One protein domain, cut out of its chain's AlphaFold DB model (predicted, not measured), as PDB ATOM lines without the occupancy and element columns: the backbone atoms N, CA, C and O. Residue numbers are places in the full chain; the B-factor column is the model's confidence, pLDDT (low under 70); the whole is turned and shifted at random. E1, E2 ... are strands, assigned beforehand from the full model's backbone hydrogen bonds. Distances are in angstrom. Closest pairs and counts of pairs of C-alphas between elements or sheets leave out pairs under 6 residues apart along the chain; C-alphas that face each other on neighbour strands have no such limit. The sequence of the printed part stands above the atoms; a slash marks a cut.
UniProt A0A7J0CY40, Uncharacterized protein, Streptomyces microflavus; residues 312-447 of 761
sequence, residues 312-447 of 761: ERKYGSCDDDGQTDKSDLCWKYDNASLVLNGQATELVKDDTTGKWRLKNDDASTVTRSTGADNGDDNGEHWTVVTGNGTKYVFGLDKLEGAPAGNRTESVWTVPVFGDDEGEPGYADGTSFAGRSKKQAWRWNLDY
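What this domain is: This is residues 312 to 447 of the 761 residues of an uncharacterized protein of Streptomyces microflavus (UniProt A0A7J0CY40). Little regular structure is here: long loops join a small sandwich, the strongly twisted sheet E4 E5 E6 E8 E7 partly face to face with the small sheet E1 E2 E3, strands crossed at 42 degrees. Residues 400 to 405 stick out. The 136 printed residues, compact with a radius of gyration of the C-alphas of 16.0 A, span 49 by 39 by 26 A. Eight named strands, E1 to E8 along the chain, hold 48 residues: all strand, both sheets antiparallel.

Where its parts are: Find E4 at residues 365 to 369, E5 at 381 to 385, E6 at 391 to 394, E7 at 411 to 417 and E8 at 436 to 447, 29.5 A long, ending at C-alpha 447 (-30.199, -7.925, -12.144). E1, residues 336 to 340, begins at C-alpha 336 (-33.342, -26.443, -8.798); E2 is 343 to 349, E3 356 to 358.

How they stand to each other: E8 bends by 62 degrees at residue 444. Its residues 436 to 443 pair with E7, antiparallel at 160 degrees; look at N 437 and O 416, 2.8 A apart within hydrogen-bond range. E1 and E8 are near each other, with 10 pairs of C-alphas within 10 A.

The domain as a whole: The farthest C-alphas, Asp 325 and Asn 388, are 49.4 A apart. The printed part has no cut; links E4 to E5, E6 to E7 and E7 to E8 are long. No printed residue is under pLDDT 70.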
ATOM      1  N   GLU A 312     -29.304 -23.360 -10.628       95.38
ATOM      2  CA  GLU A 312     -28.958 -24.502 -11.472       95.38
ATOM      3  C   GLU A 312     -30.001 -25.600 -11.407       95.38
ATOM      4  O   GLU A 312     -30.565 -25.865 -10.345       95.38
ATOM      5  N   ARG A 313     -30.165 -26.288 -12.536       94.69
ATOM      6  CA  ARG A 313     -30.930 -27.523 -12.669       94.69
ATOM      7  C   ARG A 313     -29.993 -28.657 -13.070       94.69
ATOM      8  O   ARG A 313     -29.058 -28.469 -13.844       94.69
ATOM      9  N   LYS A 314     -30.256 -29.845 -12.534       90.88
ATOM     10  CA  LYS A 314     -29.572 -31.085 -12.905       90.88
ATOM     11  C   LYS A 314     -30.452 -31.906 -13.838       90.88
ATOM     12  O   LYS A 314     -31.657 -32.008 -13.618       90.88
ATOM     13  N   TYR A 315     -29.813 -32.527 -14.819       92.69
ATOM     14  CA  TYR A 315     -30.424 -33.468 -15.755       92.69
ATOM     15  C   TYR A 315     -29.823 -34.863 -15.578       92.69
ATOM     16  O   TYR A 315     -28.722 -34.996 -15.032       92.69
ATOM     17  N   GLY A 316     -30.570 -35.887 -15.986       87.12
ATOM     18  CA  GLY A 316     -30.115 -37.276 -15.997       87.12
ATOM     19  C   GLY A 316     -29.462 -37.650 -17.325       87.12
ATOM     20  O   GLY A 316     -29.589 -36.919 -18.302       87.12
ATOM     21  N   SER A 317     -28.772 -38.790 -17.358       88.12
ATOM     22  CA  SER A 317     -28.409 -39.450 -18.618       88.12
ATOM     23  C   SER A 317     -29.642 -40.152 -19.181       88.12
ATOM     24  O   SER A 317     -30.329 -40.831 -18.418       88.12
ATOM     25  N   CYS A 318     -29.902 -40.034 -20.482       91.69
ATOM     26  CA  CYS A 318     -30.988 -40.767 -21.135       91.69
ATOM     27  C   CYS A 318     -30.775 -42.292 -21.104       91.69
ATOM     28  O   CYS A 318     -31.738 -43.043 -20.967       91.69
ATOM     29  N   ASP A 319     -29.526 -42.762 -21.141       88.62
ATOM     30  CA  ASP A 319     -29.181 -44.184 -20.987       88.62
ATOM     31  C   ASP A 319     -29.612 -44.734 -19.619       88.62
ATOM     32  O   ASP A 319     -30.208 -45.807 -19.520       88.62
ATOM     33  N   ASP A 320     -29.416 -43.938 -18.561       85.88
ATOM     34  CA  ASP A 320     -29.881 -44.270 -17.210       85.88
ATOM     35  C   ASP A 320     -31.412 -44.130 -17.057       85.88
ATOM     36  O   ASP A 320     -31.960 -44.565 -16.037       85.88
ATOM     37  N   ASP A 321     -32.095 -43.535 -18.042       86.94
ATOM     38  CA  ASP A 321     -33.557 -43.392 -18.115       86.94
ATOM     39  C   ASP A 321     -34.235 -44.379 -19.076       86.94
ATOM     40  O   ASP A 321     -35.418 -44.285 -19.370       86.94
ATOM     41  N   GLY A 322     -33.505 -45.398 -19.537       87.25
ATOM     42  CA  GLY A 322     -34.072 -46.460 -20.373       87.25
ATOM     43  C   GLY A 322     -33.955 -46.222 -21.878       87.25
ATOM     44  O   GLY A 322     -34.426 -47.060 -22.653       87.25
ATOM     45  N   GLN A 323     -33.272 -45.158 -22.309       88.88
ATOM     46  CA  GLN A 323     -32.872 -44.950 -23.702       88.88
ATOM     47  C   GLN A 323     -31.478 -45.534 -23.947       88.88
ATOM     48  O   GLN A 323     -30.479 -44.818 -23.946       88.88
ATOM     49  N   THR A 324     -31.412 -46.850 -24.159       87.88
ATOM     50  CA  THR A 324     -30.149 -47.583 -24.348       87.88
ATOM     51  C   THR A 324     -29.217 -46.909 -25.361       87.88
ATOM     52  O   THR A 324     -29.634 -46.566 -26.470       87.88
ATOM     53  N   ASP A 325     -27.944 -46.777 -24.985       84.12
ATOM     54  CA  ASP A 325     -26.858 -46.193 -25.778       84.12
ATOM     55  C   ASP A 325     -27.060 -44.699 -26.120       84.12
ATOM     56  O   ASP A 325     -26.404 -44.168 -27.022       84.12
ATOM     57  N   LYS A 326     -27.938 -43.981 -25.398       88.62
ATOM     58  CA  LYS A 326     -28.136 -42.527 -25.552       88.62
ATOM     59  C   LYS A 326     -27.494 -41.755 -24.403       88.62
ATOM     60  O   LYS A 326     -28.025 -41.671 -23.303       88.62
ATOM     61  N   SER A 327     -26.348 -41.136 -24.680       88.88
ATOM     62  CA  SER A 327     -25.610 -40.298 -23.714       88.88
ATOM     63  C   SER A 327     -26.070 -38.831 -23.684       88.88
ATOM     64  O   SER A 327     -25.413 -37.980 -23.080       88.88
ATOM     65  N   ASP A 328     -27.198 -38.530 -24.333       94.88
ATOM     66  CA  ASP A 328     -27.904 -37.260 -24.208       94.88
ATOM     67  C   ASP A 328     -28.395 -37.018 -22.772       94.88
ATOM     68  O   ASP A 328     -28.494 -37.931 -21.948       94.88
ATOM     69  N   LEU A 329     -28.726 -35.759 -22.478       95.38
ATOM     70  CA  LEU A 329     -29.366 -35.402 -21.219       95.38
ATOM     71  C   LEU A 329     -30.880 -35.571 -21.328       95.38
ATOM     72  O   LEU A 329     -31.497 -35.032 -22.246       95.38
ATOM     73  N   CYS A 330     -31.472 -36.260 -20.357       95.88
ATOM     74  CA  CYS A 330     -32.914 -36.408 -20.226       95.88
ATOM     75  C   CYS A 330     -33.440 -35.587 -19.051       95.88
ATOM     76  O   CYS A 330     -32.751 -35.340 -18.045       95.88
ATOM     77  N   TRP A 331     -34.674 -35.121 -19.214       94.88
ATOM     78  CA  TRP A 331     -35.456 -34.623 -18.102       94.88
ATOM     79  C   TRP A 331     -35.618 -35.741 -17.064       94.88
ATOM     80  O   TRP A 331     -35.405 -36.909 -17.339       94.88
ATOM     81  N   LYS A 332     -35.864 -35.358 -15.815       87.75
ATOM     82  CA  LYS A 332     -36.020 -36.320 -14.717       87.75
ATOM     83  C   LYS A 332     -37.170 -35.907 -13.823       87.75
ATOM     84  O   LYS A 332     -38.067 -36.679 -13.518       87.75
ATOM     85  N   TYR A 333     -37.096 -34.676 -13.330       88.00
ATOM     86  CA  TYR A 333     -38.123 -34.027 -12.523       88.00
ATOM     87  C   TYR A 333     -37.770 -32.547 -12.346       88.00
ATOM     88  O   TYR A 333     -36.623 -32.131 -12.549       88.00
ATOM     89  N   ASP A 334     -38.748 -31.756 -11.904       90.19
ATOM     90  CA  ASP A 334     -38.530 -30.373 -11.485       90.19
ATOM     91  C   ASP A 334     -37.534 -30.319 -10.313       90.19
ATOM     92  O   ASP A 334     -37.861 -30.657  -9.177       90.19
ATOM     93  N   ASN A 335     -36.319 -29.845 -10.580       92.75
ATOM     94  CA  ASN A 335     -35.300 -29.609  -9.564       92.75
ATOM     95  C   ASN A 335     -34.585 -28.282  -9.811       92.75
ATOM     96  O   ASN A 335     -34.413 -27.862 -10.959       92.75
ATOM     97  N   ALA A 336     -34.183 -27.623  -8.726       94.38
ATOM     98  CA  ALA A 336     -33.342 -26.443  -8.798       94.38
ATOM     99  C   ALA A 336     -32.549 -26.241  -7.498       94.38
ATOM    100  O   ALA A 336     -32.993 -26.585  -6.402       94.38
ATOM    101  N   SER A 337     -31.356 -25.669  -7.606       94.69
ATOM    102  CA  SER A 337     -30.541 -25.220  -6.473       94.69
ATOM    103  C   SER A 337     -30.139 -23.769  -6.676       94.69
ATOM    104  O   SER A 337     -29.770 -23.380  -7.779       94.69
ATOM    105  N   LEU A 338     -30.207 -22.973  -5.613       95.88
ATOM    106  CA  LEU A 338     -29.836 -21.564  -5.600       95.88
ATOM    107  C   LEU A 338     -28.484 -21.400  -4.913       95.88
ATOM    108  O   LEU A 338     -28.299 -21.845  -3.783       95.88
ATOM    109  N   VAL A 339     -27.581 -20.675  -5.561       94.25
ATOM    110  CA  VAL A 339     -26.461 -19.999  -4.913       94.25
ATOM    111  C   VAL A 339     -26.743 -18.503  -4.946       94.25
ATOM    112  O   VAL A 339     -26.909 -17.926  -6.017       94.25
ATOM    113  N   LEU A 340     -26.789 -17.857  -3.782       93.62
ATOM    114  CA  LEU A 340     -26.975 -16.411  -3.658       93.62
ATOM    115  C   LEU A 340     -25.900 -15.834  -2.740       93.62
ATOM    116  O   LEU A 340     -25.781 -16.239  -1.586       93.62
ATOM    117  N   ASN A 341     -25.106 -14.896  -3.255       87.62
ATOM    118  CA  ASN A 341     -23.956 -14.310  -2.560       87.62
ATOM    119  C   ASN A 341     -23.030 -15.382  -1.940       87.62
ATOM    120  O   ASN A 341     -22.589 -15.264  -0.797       87.62
ATOM    121  N   GLY A 342     -22.768 -16.462  -2.686       82.94
ATOM    122  CA  GLY A 342     -21.938 -17.589  -2.243       82.94
ATOM    123  C   GLY A 342     -22.595 -18.552  -1.243       82.94
ATOM    124  O   GLY A 342     -21.942 -19.501  -0.814       82.94
ATOM    125  N   GLN A 343     -23.861 -18.350  -0.866       84.69
ATOM    126  CA  GLN A 343     -24.613 -19.268  -0.002       84.69
ATOM    127  C   GLN A 343     -25.496 -20.191  -0.841       84.69
ATOM    128  O   GLN A 343     -26.299 -19.709  -1.637       84.69
ATOM    129  N   ALA A 344     -25.360 -21.503  -0.649       88.06
ATOM    130  CA  ALA A 344     -26.112 -22.512  -1.388       88.06
ATOM    131  C   ALA A 344     -27.341 -23.006  -0.607       88.06
ATOM    132  O   ALA A 344     -27.258 -23.286   0.589       88.06
ATOM    133  N   THR A 345     -28.468 -23.170  -1.294       91.00
ATOM    134  CA  THR A 345     -29.696 -23.771  -0.764       91.00
ATOM    135  C   THR A 345     -30.452 -24.501  -1.872       91.00
ATOM    136  O   THR A 345     -30.400 -24.128  -3.043       91.00
ATOM    137  N   GLU A 346     -31.149 -25.571  -1.513       92.19
ATOM    138  CA  GLU A 346     -32.015 -26.299  -2.439       92.19
ATOM    139  C   GLU A 346     -33.344 -25.552  -2.595       92.19
ATOM    140  O   GLU A 346     -33.878 -25.014  -1.617       92.19
ATOM    141  N   LEU A 347     -33.882 -25.527  -3.814       94.50
ATOM    142  CA  LEU A 347     -35.223 -25.028  -4.075       94.50
ATOM    143  C   LEU A 347     -36.191 -26.208  -4.113       94.50
ATOM    144  O   LEU A 347     -35.988 -27.174  -4.842       94.50
ATOM    145  N   VAL A 348     -37.255 -26.112  -3.324       94.56
ATOM    146  CA  VAL A 348     -38.287 -27.138  -3.199       94.56
ATOM    147  C   VAL A 348     -39.570 -26.606  -3.812       94.56
ATOM    148  O   VAL A 348     -40.029 -25.513  -3.465       94.56
ATOM    149  N   LYS A 349     -40.146 -27.379  -4.729       94.31
ATOM    150  CA  LYS A 349     -41.458 -27.110  -5.306       94.31
ATOM    151  C   LYS A 349     -42.531 -27.736  -4.417       94.31
ATOM    152  O   LYS A 349     -42.420 -28.884  -4.007       94.31
ATOM    153  N   ASP A 350     -43.560 -26.967  -4.100       91.75
ATOM    154  CA  ASP A 350     -44.780 -27.470  -3.475       91.75
ATOM    155  C   ASP A 350     -45.637 -28.150  -4.549       91.75
ATOM    156  O   ASP A 350     -46.138 -27.478  -5.452       91.75
ATOM    157  N   ASP A 351     -45.817 -29.466  -4.449       88.88
ATOM    158  CA  ASP A 351     -46.565 -30.260  -5.432       88.88
ATOM    159  C   ASP A 351     -48.048 -29.871  -5.529       88.88
ATOM    160  O   ASP A 351     -48.678 -30.076  -6.563       88.88
ATOM    161  N   THR A 352     -48.621 -29.281  -4.474       92.50
ATOM    162  CA  THR A 352     -50.030 -28.862  -4.454       92.50
ATOM    163  C   THR A 352     -50.211 -27.481  -5.071       92.50
ATOM    164  O   THR A 352     -51.135 -27.261  -5.851       92.50
ATOM    165  N   THR A 353     -49.359 -26.520  -4.702       92.50
ATOM    166  CA  THR A 353     -49.515 -25.122  -5.148       92.50
ATOM    167  C   THR A 353     -48.649 -24.754  -6.352       92.50
ATOM    168  O   THR A 353     -48.834 -23.681  -6.928       92.50
ATOM    169  N   GLY A 354     -47.683 -25.598  -6.715       90.75
ATOM    170  CA  GLY A 354     -46.667 -25.342  -7.737       90.75
ATOM    171  C   GLY A 354     -45.629 -24.284  -7.345       90.75
ATOM    172  O   GLY A 354     -44.796 -23.915  -8.173       90.75
ATOM    173  N   LYS A 355     -45.678 -23.761  -6.111       92.88
ATOM    174  CA  LYS A 355     -44.809 -22.669  -5.654       92.88
ATOM    175  C   LYS A 355     -43.438 -23.184  -5.243       92.88
ATOM    176  O   LYS A 355     -43.331 -24.179  -4.537       92.88
ATOM    177  N   TRP A 356     -42.403 -22.438  -5.608       95.44
ATOM    178  CA  TRP A 356     -41.029 -22.721  -5.212       95.44
ATOM    179  C   TRP A 356     -40.665 -22.013  -3.909       95.44
ATOM    180  O   TRP A 356     -41.073 -20.874  -3.669       95.44
ATOM    181  N   ARG A 357     -39.887 -22.687  -3.063       94.81
ATOM    182  CA  ARG A 357     -39.383 -22.160  -1.790       94.81
ATOM    183  C   ARG A 357     -37.951 -22.598  -1.547       94.81
ATOM    184  O   ARG A 357     -37.515 -23.620  -2.066       94.81
ATOM    185  N   LEU A 358     -37.238 -21.850  -0.717       93.56
ATOM    186  CA  LEU A 358     -35.940 -22.282  -0.218       93.56
ATOM    187  C   LEU A 358     -36.154 -23.377   0.828       93.56
ATOM    188  O   LEU A 358     -37.017 -23.246   1.695       93.56
ATOM    189  N   LYS A 359     -35.324 -24.418   0.812       90.56
ATOM    190  CA  LYS A 359     -35.373 -25.502   1.804       90.56
ATOM    191  C   LYS A 359     -35.188 -25.023   3.246       90.56
ATOM    192  O   LYS A 359     -35.750 -25.610   4.165       90.56
ATOM    193  N   ASN A 360     -34.388 -23.978   3.451       87.12
ATOM    194  CA  ASN A 360     -34.159 -23.361   4.759       87.12
ATOM    195  C   ASN A 360     -35.218 -22.310   5.147       87.12
ATOM    196  O   ASN A 360     -35.149 -21.817   6.268       87.12
ATOM    197  N   ASP A 361     -36.151 -21.981   4.245       86.69
ATOM    198  CA  ASP A 361     -37.286 -21.064   4.443       86.69
ATOM    199  C   ASP A 361     -36.928 -19.771   5.209       86.69
ATOM    200  O   ASP A 361     -37.466 -19.461   6.272       86.69
ATOM    201  N   ASP A 362     -35.978 -18.996   4.676       88.25
ATOM    202  CA  ASP A 362     -35.464 -17.762   5.295       88.25
ATOM    203  C   ASP A 362     -36.372 -16.527   5.098       88.25
ATOM    204  O   ASP A 362     -35.921 -15.385   5.211       88.25
ATOM    205  N   ALA A 363     -37.654 -16.763   4.808       88.69
ATOM    206  CA  ALA A 363     -38.658 -15.783   4.395       88.69
ATOM    207  C   ALA A 363     -38.435 -15.127   3.015       88.69
ATOM    208  O   ALA A 363     -39.167 -14.197   2.668       88.69
ATOM    209  N   SER A 364     -37.486 -15.603   2.201       94.44
ATOM    210  CA  SER A 364     -37.388 -15.198   0.793       94.44
ATOM    211  C   SER A 364     -38.496 -15.828  -0.056       94.44
ATOM    212  O   SER A 364     -38.848 -16.997   0.110       94.44
ATOM    213  N   THR A 365     -39.025 -15.080  -1.025       96.56
ATOM    214  CA  THR A 365     -39.979 -15.609  -2.011       96.56
ATOM    215  C   THR A 365     -39.273 -15.948  -3.313       96.56
ATOM    216  O   THR A 365     -38.536 -15.111  -3.837       96.56
ATOM    217  N   VAL A 366     -39.553 -17.125  -3.872       97.75
ATOM    218  CA  VAL A 366     -39.011 -17.569  -5.164       97.75
ATOM    219  C   VAL A 366     -40.133 -17.677  -6.181       97.75
ATOM    220  O   VAL A 366     -41.143 -18.337  -5.945       97.75
ATOM    221  N   THR A 367     -39.947 -17.027  -7.324       97.94
ATOM    222  CA  THR A 367     -40.879 -17.061  -8.451       97.94
ATOM    223  C   THR A 367     -40.155 -17.589  -9.677       97.94
ATOM    224  O   THR A 367     -39.150 -17.013 -10.091       97.94
ATOM    225  N   ARG A 368     -40.680 -18.674 -10.248       97.38
ATOM    226  CA  ARG A 368     -40.303 -19.169 -11.573       97.38
ATOM    227  C   ARG A 368     -41.221 -18.532 -12.609       97.38
ATOM    228  O   ARG A 368     -42.440 -18.575 -12.435       97.38
ATOM    229  N   SER A 369     -40.641 -18.003 -13.673       97.50
ATOM    230  CA  SER A 369     -41.339 -17.330 -14.768       97.50
ATOM    231  C   SER A 369     -40.833 -17.849 -16.113       97.50
ATOM    232  O   SER A 369     -39.755 -18.428 -16.186       97.50
ATOM    233  N   THR A 370     -41.602 -17.633 -17.176       97.56
ATOM    234  CA  THR A 370     -41.247 -17.986 -18.561       97.56
ATOM    235  C   THR A 370     -41.448 -16.770 -19.477       97.56
ATOM    236  O   THR A 370     -41.936 -15.729 -19.031       97.56
ATOM    237  N   GLY A 371     -41.059 -16.872 -20.749       96.81
ATOM    238  CA  GLY A 371     -41.248 -15.835 -21.768       96.81
ATOM    239  C   GLY A 371     -40.114 -14.812 -21.894       96.81
ATOM    240  O   GLY A 371     -40.295 -13.799 -22.572       96.81
ATOM    241  N   ALA A 372     -38.960 -15.039 -21.258       96.56
ATOM    242  CA  ALA A 372     -37.772 -14.216 -21.479       96.56
ATOM    243  C   ALA A 372     -37.126 -14.485 -22.854       96.56
ATOM    244  O   ALA A 372     -37.154 -15.597 -23.374       96.56
ATOM    245  N   ASP A 373     -36.500 -13.459 -23.429       95.19
ATOM    246  CA  ASP A 373     -35.675 -13.554 -24.644       95.19
ATOM    247  C   ASP A 373     -34.231 -13.895 -24.235       95.19
ATOM    248  O   ASP A 373     -33.365 -13.018 -24.237       95.19
ATOM    249  N   ASN A 374     -34.023 -15.140 -23.786       96.00
ATOM    250  CA  ASN A 374     -32.780 -15.620 -23.158       96.00
ATOM    251  C   ASN A 374     -32.199 -16.904 -23.792       96.00
ATOM    252  O   ASN A 374     -31.244 -17.490 -23.285       96.00
ATOM    253  N   GLY A 375     -32.796 -17.370 -24.892       94.62
ATOM    254  CA  GLY A 375     -32.333 -18.532 -25.646       94.62
ATOM    255  C   GLY A 375     -32.685 -19.909 -25.069       94.62
ATOM    256  O   GLY A 375     -32.323 -20.892 -25.719       94.62
ATOM    257  N   ASP A 376     -33.354 -19.981 -23.916       97.19
ATOM    258  CA  ASP A 376     -34.064 -21.168 -23.417       97.19
ATOM    259  C   ASP A 376     -35.354 -21.411 -24.229       97.19
ATOM    260  O   ASP A 376     -35.890 -20.485 -24.840       97.19
ATOM    261  N   ASP A 377     -35.850 -22.648 -24.268       95.81
ATOM    262  CA  ASP A 377     -36.973 -23.046 -25.124       95.81
ATOM    263  C   ASP A 377     -38.278 -22.301 -24.822       95.81
ATOM    264  O   ASP A 377     -39.051 -22.011 -25.737       95.81
ATOM    265  N   ASN A 378     -38.515 -21.984 -23.552       96.31
ATOM    266  CA  ASN A 378     -39.706 -21.281 -23.094       96.31
ATOM    267  C   ASN A 378     -39.379 -19.942 -22.422       96.31
ATOM    268  O   ASN A 378     -40.292 -19.234 -21.992       96.31
ATOM    269  N   GLY A 379     -38.102 -19.565 -22.351       97.75
ATOM    270  CA  GLY A 379     -37.669 -18.335 -21.707       97.75
ATOM    271  C   GLY A 379     -37.719 -18.413 -20.183       97.75
ATOM    272  O   GLY A 379     -38.080 -17.419 -19.535       97.75
ATOM    273  N   GLU A 380     -37.437 -19.589 -19.609       98.12
ATOM    274  CA  GLU A 380     -37.459 -19.805 -18.164       98.12
ATOM    275  C   GLU A 380     -36.473 -18.851 -17.479       98.12
ATOM    276  O   GLU A 380     -35.325 -18.719 -17.902       98.12
ATOM    277  N   HIS A 381     -36.915 -18.183 -16.416       98.44
ATOM    278  CA  HIS A 381     -36.098 -17.309 -15.579       98.44
ATOM    279  C   HIS A 381     -36.664 -17.250 -14.160       98.44
ATOM    280  O   HIS A 381     -37.808 -17.633 -13.892       98.44
ATOM    281  N   TRP A 382     -35.862 -16.750 -13.225       98.69
ATOM    282  CA  TRP A 382     -36.176 -16.834 -11.803       98.69
ATOM    283  C   TRP A 382     -36.046 -15.487 -11.114       98.69
ATOM    284  O   TRP A 382     -35.149 -14.702 -11.404       98.69
ATOM    285  N   THR A 383     -36.931 -15.230 -10.156       98.56
ATOM    286  CA  THR A 383     -36.860 -14.065  -9.273       98.56
ATOM    287  C   THR A 383     -36.865 -14.515  -7.820       98.56
ATOM    288  O   THR A 383     -37.776 -15.222  -7.388       98.56
ATOM    289  N   VAL A 384     -35.874 -14.064  -7.057       98.31
ATOM    290  CA  VAL A 384     -35.792 -14.233  -5.605       98.31
ATOM    291  C   VAL A 384     -35.938 -12.863  -4.958       98.31
ATOM    292  O   VAL A 384     -35.166 -11.954  -5.254       98.31
ATOM    293  N   VAL A 385     -36.918 -12.699  -4.073       98.00
ATOM    294  CA  VAL A 385     -37.059 -11.488  -3.253       98.00
ATOM    295  C   VAL A 385     -36.743 -11.856  -1.815       98.00
ATOM    296  O   VAL A 385     -37.445 -12.670  -1.219       98.00
ATOM    297  N   THR A 386     -35.674 -11.282  -1.274       95.06
ATOM    298  CA  THR A 386     -35.234 -11.546   0.100       95.06
ATOM    299  C   THR A 386     -36.124 -10.826   1.113       95.06
ATOM    300  O   THR A 386     -36.810  -9.861   0.777       95.06
ATOM    301  N   GLY A 387     -36.092 -11.235   2.387       91.50
ATOM    302  CA  GLY A 387     -36.950 -10.658   3.438       91.50
ATOM    303  C   GLY A 387     -36.792  -9.144   3.683       91.50
ATOM    304  O   GLY A 387     -37.653  -8.522   4.297       91.50
ATOM    305  N   ASN A 388     -35.716  -8.526   3.184       90.50
ATOM    306  CA  ASN A 388     -35.505  -7.071   3.195       90.50
ATOM    307  C   ASN A 388     -36.096  -6.344   1.960       90.50
ATOM    308  O   ASN A 388     -35.939  -5.130   1.841       90.50
ATOM    309  N   GLY A 389     -36.738  -7.068   1.041       94.44
ATOM    310  CA  GLY A 389     -37.349  -6.544  -0.180       94.44
ATOM    311  C   GLY A 389     -36.412  -6.408  -1.385       94.44
ATOM    312  O   GLY A 389     -36.862  -5.940  -2.428       94.44
ATOM    313  N   THR A 390     -35.134  -6.794  -1.287       96.69
ATOM    314  CA  THR A 390     -34.223  -6.790  -2.444       96.69
ATOM    315  C   THR A 390     -34.608  -7.890  -3.430       96.69
ATOM    316  O   THR A 390     -34.761  -9.050  -3.050       96.69
ATOM    317  N   LYS A 391     -34.748  -7.523  -4.704       98.06
ATOM    318  CA  LYS A 391     -35.090  -8.420  -5.808       98.06
ATOM    319  C   LYS A 391     -33.821  -8.845  -6.543       98.06
ATOM    320  O   LYS A 391     -33.053  -7.989  -6.965       98.06
ATOM    321  N   TYR A 392     -33.647 -10.146  -6.732       98.44
ATOM    322  CA  TYR A 392     -32.582 -10.775  -7.508       98.44
ATOM    323  C   TYR A 392     -33.217 -11.540  -8.666       98.44
ATOM    324  O   TYR A 392     -34.061 -12.405  -8.435       98.44
ATOM    325  N   VAL A 393     -32.840 -11.220  -9.899       98.62
ATOM    326  CA  VAL A 393     -33.378 -11.850 -11.109       98.62
ATOM    327  C   VAL A 393     -32.270 -12.628 -11.805       98.62
ATOM    328  O   VAL A 393     -31.185 -12.092 -12.027       98.62
ATOM    329  N   PHE A 394     -32.552 -13.881 -12.138       98.75
ATOM    330  CA  PHE A 394     -31.615 -14.828 -12.727       98.75
ATOM    331  C   PHE A 394     -32.104 -15.260 -14.100       98.75
ATOM    332  O   PHE A 394     -33.235 -15.735 -14.234       98.75
ATOM    333  N   GLY A 395     -31.233 -15.138 -15.095       97.88
ATOM    334  CA  GLY A 395     -31.473 -15.602 -16.452       97.88
ATOM    335  C   GLY A 395     -32.556 -14.860 -17.237       97.88
ATOM    336  O   GLY A 395     -33.198 -15.451 -18.098       97.88
ATOM    337  N   LEU A 396     -32.778 -13.580 -16.944       97.19
ATOM    338  CA  LEU A 396     -33.577 -12.695 -17.788       97.19
ATOM    339  C   LEU A 396     -32.876 -12.406 -19.124       97.19
ATOM    340  O   LEU A 396     -33.556 -12.263 -20.137       97.19
ATOM    341  N   ASP A 397     -31.538 -12.343 -19.111       96.00
ATOM    342  CA  ASP A 397     -30.625 -12.132 -20.247       96.00
ATOM    343  C   ASP A 397     -30.777 -10.785 -20.989       96.00
ATOM    344  O   ASP A 397     -29.865  -9.953 -21.060       96.00
ATOM    345  N   LYS A 398     -31.973 -10.506 -21.505       96.44
ATOM    346  CA  LYS A 398     -32.359  -9.216 -22.074       96.44
ATOM    347  C   LYS A 398     -32.994  -8.326 -21.015       96.44
ATOM    348  O   LYS A 398     -34.195  -8.383 -20.757       96.44
ATOM    349  N   LEU A 399     -32.183  -7.445 -20.444       95.69
ATOM    350  CA  LEU A 399     -32.658  -6.444 -19.491       95.69
ATOM    351  C   LEU A 399     -33.636  -5.445 -20.133       95.69
ATOM    352  O   LEU A 399     -33.553  -5.127 -21.322       95.69
ATOM    353  N   GLU A 400     -34.541  -4.904 -19.320       91.81
ATOM    354  CA  GLU A 400     -35.502  -3.893 -19.759       91.81
ATOM    355  C   GLU A 400     -34.790  -2.647 -20.315       91.81
ATOM    356  O   GLU A 400     -33.830  -2.134 -19.736       91.81
ATOM    357  N   GLY A 401     -35.240  -2.170 -21.479       91.69
ATOM    358  CA  GLY A 401     -34.629  -1.033 -22.173       91.69
ATOM    359  C   GLY A 401     -33.277  -1.328 -22.838       91.69
ATOM    360  O   GLY A 401     -32.662  -0.399 -23.365       91.69
ATOM    361  N   ALA A 402     -32.802  -2.582 -22.840       93.56
ATOM    362  CA  ALA A 402     -31.566  -2.954 -23.522       93.56
ATOM    363  C   ALA A 402     -31.687  -2.734 -25.044       93.56
ATOM    364  O   ALA A 402     -32.654  -3.198 -25.661       93.56
ATOM    365  N   PRO A 403     -30.701  -2.074 -25.685       91.31
ATOM    366  CA  PRO A 403     -30.634  -1.993 -27.141       91.31
ATOM    367  C   PRO A 403     -30.614  -3.377 -27.808       91.31
ATOM    368  O   PRO A 403     -30.232  -4.379 -27.198       91.31
ATOM    369  N   ALA A 404     -30.979  -3.434 -29.092       88.56
ATOM    370  CA  ALA A 404     -30.898  -4.670 -29.870       88.56
ATOM    371  C   ALA A 404     -29.477  -5.266 -29.809       88.56
ATOM    372  O   ALA A 404     -28.490  -4.547 -29.944       88.56
ATOM    373  N   GLY A 405     -29.385  -6.576 -29.570       85.19
ATOM    374  CA  GLY A 405     -28.112  -7.293 -29.437       85.19
ATOM    375  C   GLY A 405     -27.386  -7.134 -28.094       85.19
ATOM    376  O   GLY A 405     -26.430  -7.861 -27.864       85.19
ATOM    377  N   ASN A 406     -27.825  -6.253 -27.185       92.19
ATOM    378  CA  ASN A 406     -27.273  -6.223 -25.827       92.19
ATOM    379  C   ASN A 406     -27.955  -7.285 -24.962       92.19
ATOM    380  O   ASN A 406     -29.165  -7.218 -24.724       92.19
ATOM    381  N   ARG A 407     -27.164  -8.253 -24.504       95.44
ATOM    382  CA  ARG A 407     -27.555  -9.335 -23.598       95.44
ATOM    383  C   ARG A 407     -26.525  -9.460 -22.485       95.44
ATOM    384  O   ARG A 407     -25.348  -9.145 -22.687       95.44
ATOM    385  N   THR A 408     -26.972  -9.859 -21.302       97.31
ATOM    386  CA  THR A 408     -26.075 -10.146 -20.180       97.31
ATOM    387  C   THR A 408     -25.358 -11.482 -20.354       97.31
ATOM    388  O   THR A 408     -24.319 -11.659 -19.722       97.31
ATOM    389  N   GLU A 409     -25.824 -12.364 -21.246       97.31
ATOM    390  CA  GLU A 409     -25.278 -13.699 -21.536       97.31
ATOM    391  C   GLU A 409     -25.340 -14.635 -20.318       97.31
ATOM    392  O   GLU A 409     -24.403 -15.385 -20.018       97.31
ATOM    393  N   SER A 410     -26.425 -14.547 -19.549       97.75
ATOM    394  CA  SER A 410     -26.529 -15.160 -18.221       97.75
ATOM    395  C   SER A 410     -27.162 -16.541 -18.187       97.75
ATOM    396  O   SER A 410     -27.084 -17.210 -17.153       97.75
ATOM    397  N   VAL A 411     -27.763 -16.989 -19.285       98.31
ATOM    398  CA  VAL A 411     -28.416 -18.297 -19.372       98.31
ATOM    399  C   VAL A 411     -27.532 -19.268 -20.131       98.31
ATOM    400  O   VAL A 411     -27.117 -19.009 -21.257       98.31
ATOM    401  N   TRP A 412     -27.228 -20.401 -19.505       98.19
ATOM    402  CA  TRP A 412     -26.482 -21.481 -20.135       98.19
ATOM    403  C   TRP A 412     -27.425 -22.626 -20.461       98.19
ATOM    404  O   TRP A 412     -28.084 -23.174 -19.579       98.19
ATOM    405  N   THR A 413     -27.483 -22.970 -21.742       98.38
ATOM    406  CA  THR A 413     -28.461 -23.903 -22.302       98.38
ATOM    407  C   THR A 413     -27.805 -25.137 -22.897       98.38
ATOM    408  O   THR A 413     -26.725 -25.038 -23.483       98.38
ATOM    409  N   VAL A 414     -28.504 -26.263 -22.837       97.94
ATOM    410  CA  VAL A 414     -28.117 -27.545 -23.431       97.94
ATOM    411  C   VAL A 414     -29.360 -28.244 -23.998       97.94
ATOM    412  O   VAL A 414     -30.459 -28.022 -23.484       97.94
ATOM    413  N   PRO A 415     -29.246 -29.042 -25.072       97.31
ATOM    414  CA  PRO A 415     -30.329 -29.928 -25.475       97.31
ATOM    415  C   PRO A 415     -30.665 -30.929 -24.364       97.31
ATOM    416  O   PRO A 415     -29.770 -31.533 -23.774       97.31
ATOM    417  N   VAL A 416     -31.956 -31.089 -24.084       97.69
ATOM    418  CA  VAL A 416     -32.502 -32.039 -23.111       97.69
ATOM    419  C   VAL A 416     -33.724 -32.701 -23.726       97.69
ATOM    420  O   VAL A 416     -34.564 -32.021 -24.314       97.69
ATOM    421  N   PHE A 417     -33.815 -34.017 -23.614       97.69
ATOM    422  CA  PHE A 417     -34.939 -34.791 -24.122       97.69
ATOM    423  C   PHE A 417     -35.983 -35.021 -23.032       97.69
ATOM    424  O   PHE A 417     -35.624 -35.248 -21.880       97.69
ATOM    425  N   GLY A 418     -37.261 -34.958 -23.404       96.50
ATOM    426  CA  GLY A 418     -38.349 -35.515 -22.601       96.50
ATOM    427  C   GLY A 418     -38.731 -36.875 -23.164       96.50
ATOM    428  O   GLY A 418     -39.276 -36.944 -24.270       96.50
ATOM    429  N   ASP A 419     -38.412 -37.955 -22.469       93.06
ATOM    430  CA  ASP A 419     -38.653 -39.315 -22.942       93.06
ATOM    431  C   ASP A 419     -39.891 -39.967 -22.325       93.06
ATOM    432  O   ASP A 419     -40.470 -40.847 -22.973       93.06
ATOM    433  N   ASP A 420     -40.386 -39.414 -21.216       93.31
ATOM    434  CA  ASP A 420     -41.624 -39.810 -20.547       93.31
ATOM    435  C   ASP A 420     -42.787 -38.810 -20.713       93.31
ATOM    436  O   ASP A 420     -42.627 -37.607 -20.950       93.31
ATOM    437  N   GLU A 421     -44.021 -39.315 -20.587       93.81
ATOM    438  CA  GLU A 421     -45.226 -38.486 -20.681       93.81
ATOM    439  C   GLU A 421     -45.252 -37.412 -19.580       93.81
ATOM    440  O   GLU A 421     -45.104 -37.696 -18.393       93.81
ATOM    441  N   GLY A 422     -45.498 -36.161 -19.980       90.31
ATOM    442  CA  GLY A 422     -45.518 -35.006 -19.078       90.31
ATOM    443  C   GLY A 422     -44.186 -34.257 -18.990       90.31
ATOM    444  O   GLY A 422     -44.148 -33.168 -18.412       90.31
ATOM    445  N   GLU A 423     -43.122 -34.777 -19.600       94.62
ATOM    446  CA  GLU A 423     -41.831 -34.100 -19.662       94.62
ATOM    447  C   GLU A 423     -41.752 -33.059 -20.792       94.62
ATOM    448  O   GLU A 423     -42.391 -33.216 -21.844       94.62
ATOM    449  N   PRO A 424     -40.956 -31.984 -20.624       94.44
ATOM    450  CA  PRO A 424     -40.731 -31.005 -21.682       94.44
ATOM    451  C   PRO A 424     -40.188 -31.654 -22.960       94.44
ATOM    452  O   PRO A 424     -39.147 -32.300 -22.948       94.44
ATOM    453  N   GLY A 425     -40.886 -31.452 -24.079       95.06
ATOM    454  CA  GLY A 425     -40.496 -31.984 -25.388       95.06
ATOM    455  C   GLY A 425     -41.080 -33.354 -25.739       95.06
ATOM    456  O   GLY A 425     -41.113 -33.682 -26.922       95.06
ATOM    457  N   TYR A 426     -41.633 -34.119 -24.789       95.56
ATOM    458  CA  TYR A 426     -42.179 -35.455 -25.076       95.56
ATOM    459  C   TYR A 426     -43.248 -35.454 -26.180       95.56
ATOM    460  O   TYR A 426     -43.250 -36.298 -27.079       95.56
ATOM    461  N   ALA A 427     -44.163 -34.484 -26.123       95.44
ATOM    462  CA  ALA A 427     -45.286 -34.375 -27.053       95.44
ATOM    463  C   ALA A 427     -44.898 -33.822 -28.439       95.44
ATOM    464  O   ALA A 427     -45.724 -33.843 -29.352       95.44
ATOM    465  N   ASP A 428     -43.664 -33.349 -28.616       94.56
ATOM    466  CA  ASP A 428     -43.216 -32.687 -29.846       94.56
ATOM    467  C   ASP A 428     -42.771 -33.681 -30.927       94.56
ATOM    468  O   ASP A 428     -42.641 -33.320 -32.098       94.56
ATOM    469  N   GLY A 429     -42.583 -34.949 -30.554       91.00
ATOM    470  CA  GLY A 429     -42.157 -36.010 -31.454       91.00
ATOM    471  C   GLY A 429     -42.868 -37.334 -31.196       91.00
ATOM    472  O   GLY A 429     -43.155 -37.717 -30.060       91.00
ATOM    473  N   THR A 430     -43.100 -38.089 -32.273       91.12
ATOM    474  CA  THR A 430     -43.584 -39.480 -32.207       91.12
ATOM    475  C   THR A 430     -42.463 -40.489 -31.936       91.12
ATOM    476  O   THR A 430     -42.735 -41.670 -31.744       91.12
ATOM    477  N   SER A 431     -41.205 -40.044 -31.948       91.81
ATOM    478  CA  SER A 431     -40.008 -40.815 -31.608       91.81
ATOM    479  C   SER A 431     -39.073 -39.970 -30.744       91.81
ATOM    480  O   SER A 431     -39.161 -38.742 -30.758       91.81
ATOM    481  N   PHE A 432     -38.154 -40.625 -30.027       91.75
ATOM    482  CA  PHE A 432     -37.189 -39.972 -29.135       91.75
ATOM    483  C   PHE A 432     -36.411 -38.833 -29.817       91.75
ATOM    484  O   PHE A 432     -36.300 -37.745 -29.261       91.75
ATOM    485  N   ALA A 433     -35.990 -39.025 -31.072       92.06
ATOM    486  CA  ALA A 433     -35.234 -38.028 -31.832       92.06
ATOM    487  C   ALA A 433     -35.944 -36.664 -31.977       92.06
ATOM    488  O   ALA A 433     -35.287 -35.631 -32.065       92.06
ATOM    489  N   GLY A 434     -37.282 -36.643 -31.978       93.44
ATOM    490  CA  GLY A 434     -38.077 -35.417 -32.101       93.44
ATOM    491  C   GLY A 434     -38.401 -34.722 -30.775       93.44
ATOM    492  O   GLY A 434     -39.152 -33.752 -30.786       93.44
ATOM    493  N   ARG A 435     -37.891 -35.218 -29.640       96.12
ATOM    494  CA  ARG A 435     -38.317 -34.794 -28.292       96.12
ATOM    495  C   ARG A 435     -37.306 -33.918 -27.553       96.12
ATOM    496  O   ARG A 435     -37.411 -33.729 -26.345       96.12
ATOM    497  N   SER A 436     -36.319 -33.380 -28.271       95.88
ATOM    498  CA  SER A 436     -35.307 -32.496 -27.696       95.88
ATOM    499  C   SER A 436     -35.798 -31.054 -27.568       95.88
ATOM    500  O   SER A 436     -36.367 -30.481 -28.500       95.88
ATOM    501  N   LYS A 437     -35.494 -30.431 -26.431       96.94
ATOM    502  CA  LYS A 437     -35.665 -29.002 -26.172       96.94
ATOM    503  C   LYS A 437     -34.357 -28.380 -25.727       96.94
ATOM    504  O   LYS A 437     -33.573 -28.981 -25.002       96.94
ATOM    505  N   LYS A 438     -34.135 -27.131 -26.127       97.19
ATOM    506  CA  LYS A 438     -33.001 -26.339 -25.653       97.19
ATOM    507  C   LYS A 438     -33.322 -25.786 -24.265       97.19
ATOM    508  O   LYS A 438     -33.947 -24.741 -24.158       97.19
ATOM    509  N   GLN A 439     -32.902 -26.491 -23.226       97.56
ATOM    510  CA  GLN A 439     -33.222 -26.155 -21.842       97.56
ATOM    511  C   GLN A 439     -32.048 -25.458 -21.144       97.56
ATOM    512  O   GLN A 439     -30.881 -25.797 -21.360       97.56
ATOM    513  N   ALA A 440     -32.338 -24.503 -20.271       97.69
ATOM    514  CA  ALA A 440     -31.360 -23.883 -19.393       97.69
ATOM    515  C   ALA A 440     -30.953 -24.820 -18.242       97.69
ATOM    516  O   ALA A 440     -31.785 -25.309 -17.483       97.69
ATOM    517  N   TRP A 441     -29.645 -25.026 -18.070       96.06
ATOM    518  CA  TRP A 441     -29.080 -25.772 -16.940       96.06
ATOM    519  C   TRP A 441     -28.517 -24.848 -15.851       96.06
ATOM    520  O   TRP A 441     -28.444 -25.244 -14.686       96.06
ATOM    521  N   ARG A 442     -28.163 -23.602 -16.200       98.00
ATOM    522  CA  ARG A 442     -27.787 -22.548 -15.245       98.00
ATOM    523  C   ARG A 442     -28.359 -21.190 -15.654       98.00
ATOM    524  O   ARG A 442     -28.116 -20.722 -16.765       98.00
ATOM    525  N   TRP A 443     -29.013 -20.522 -14.709       98.69
ATOM    526  CA  TRP A 443     -29.417 -19.117 -14.776       98.69
ATOM    527  C   TRP A 443     -28.520 -18.304 -13.841       98.69
ATOM    528  O   TRP A 443     -28.658 -18.363 -12.618       98.69
ATOM    529  N   ASN A 444     -27.565 -17.561 -14.392       98.38
ATOM    530  CA  ASN A 444     -26.715 -16.677 -13.602       98.38
ATOM    531  C   ASN A 444     -27.489 -15.414 -13.184       98.38
ATOM    532  O   ASN A 444     -28.463 -15.025 -13.830       98.38
ATOM    533  N   LEU A 445     -27.079 -14.785 -12.079       98.50
ATOM    534  CA  LEU A 445     -27.674 -13.528 -11.621       98.50
ATOM    535  C   LEU A 445     -27.489 -12.444 -12.685       98.50
ATOM    536  O   LEU A 445     -26.371 -12.214 -13.112       98.50
ATOM    537  N   ASP A 446     -28.559 -11.748 -13.052       95.38
ATOM    538  CA  ASP A 446     -28.538 -10.673 -14.049       95.38
ATOM    539  C   ASP A 446     -28.670  -9.296 -13.447       95.38
ATOM    540  O   ASP A 446     -27.997  -8.345 -13.845       95.38
ATOM    541  N   TYR A 447     -29.621  -9.190 -12.531       98.06
ATOM    542  CA  TYR A 447     -30.199  -7.925 -12.144       98.06
ATOM    543  C   TYR A 447     -30.584  -7.971 -10.676       98.06
ATOM    544  O   TYR A 447     -31.240  -8.903 -10.208       98.06
TER     545      TYR A 447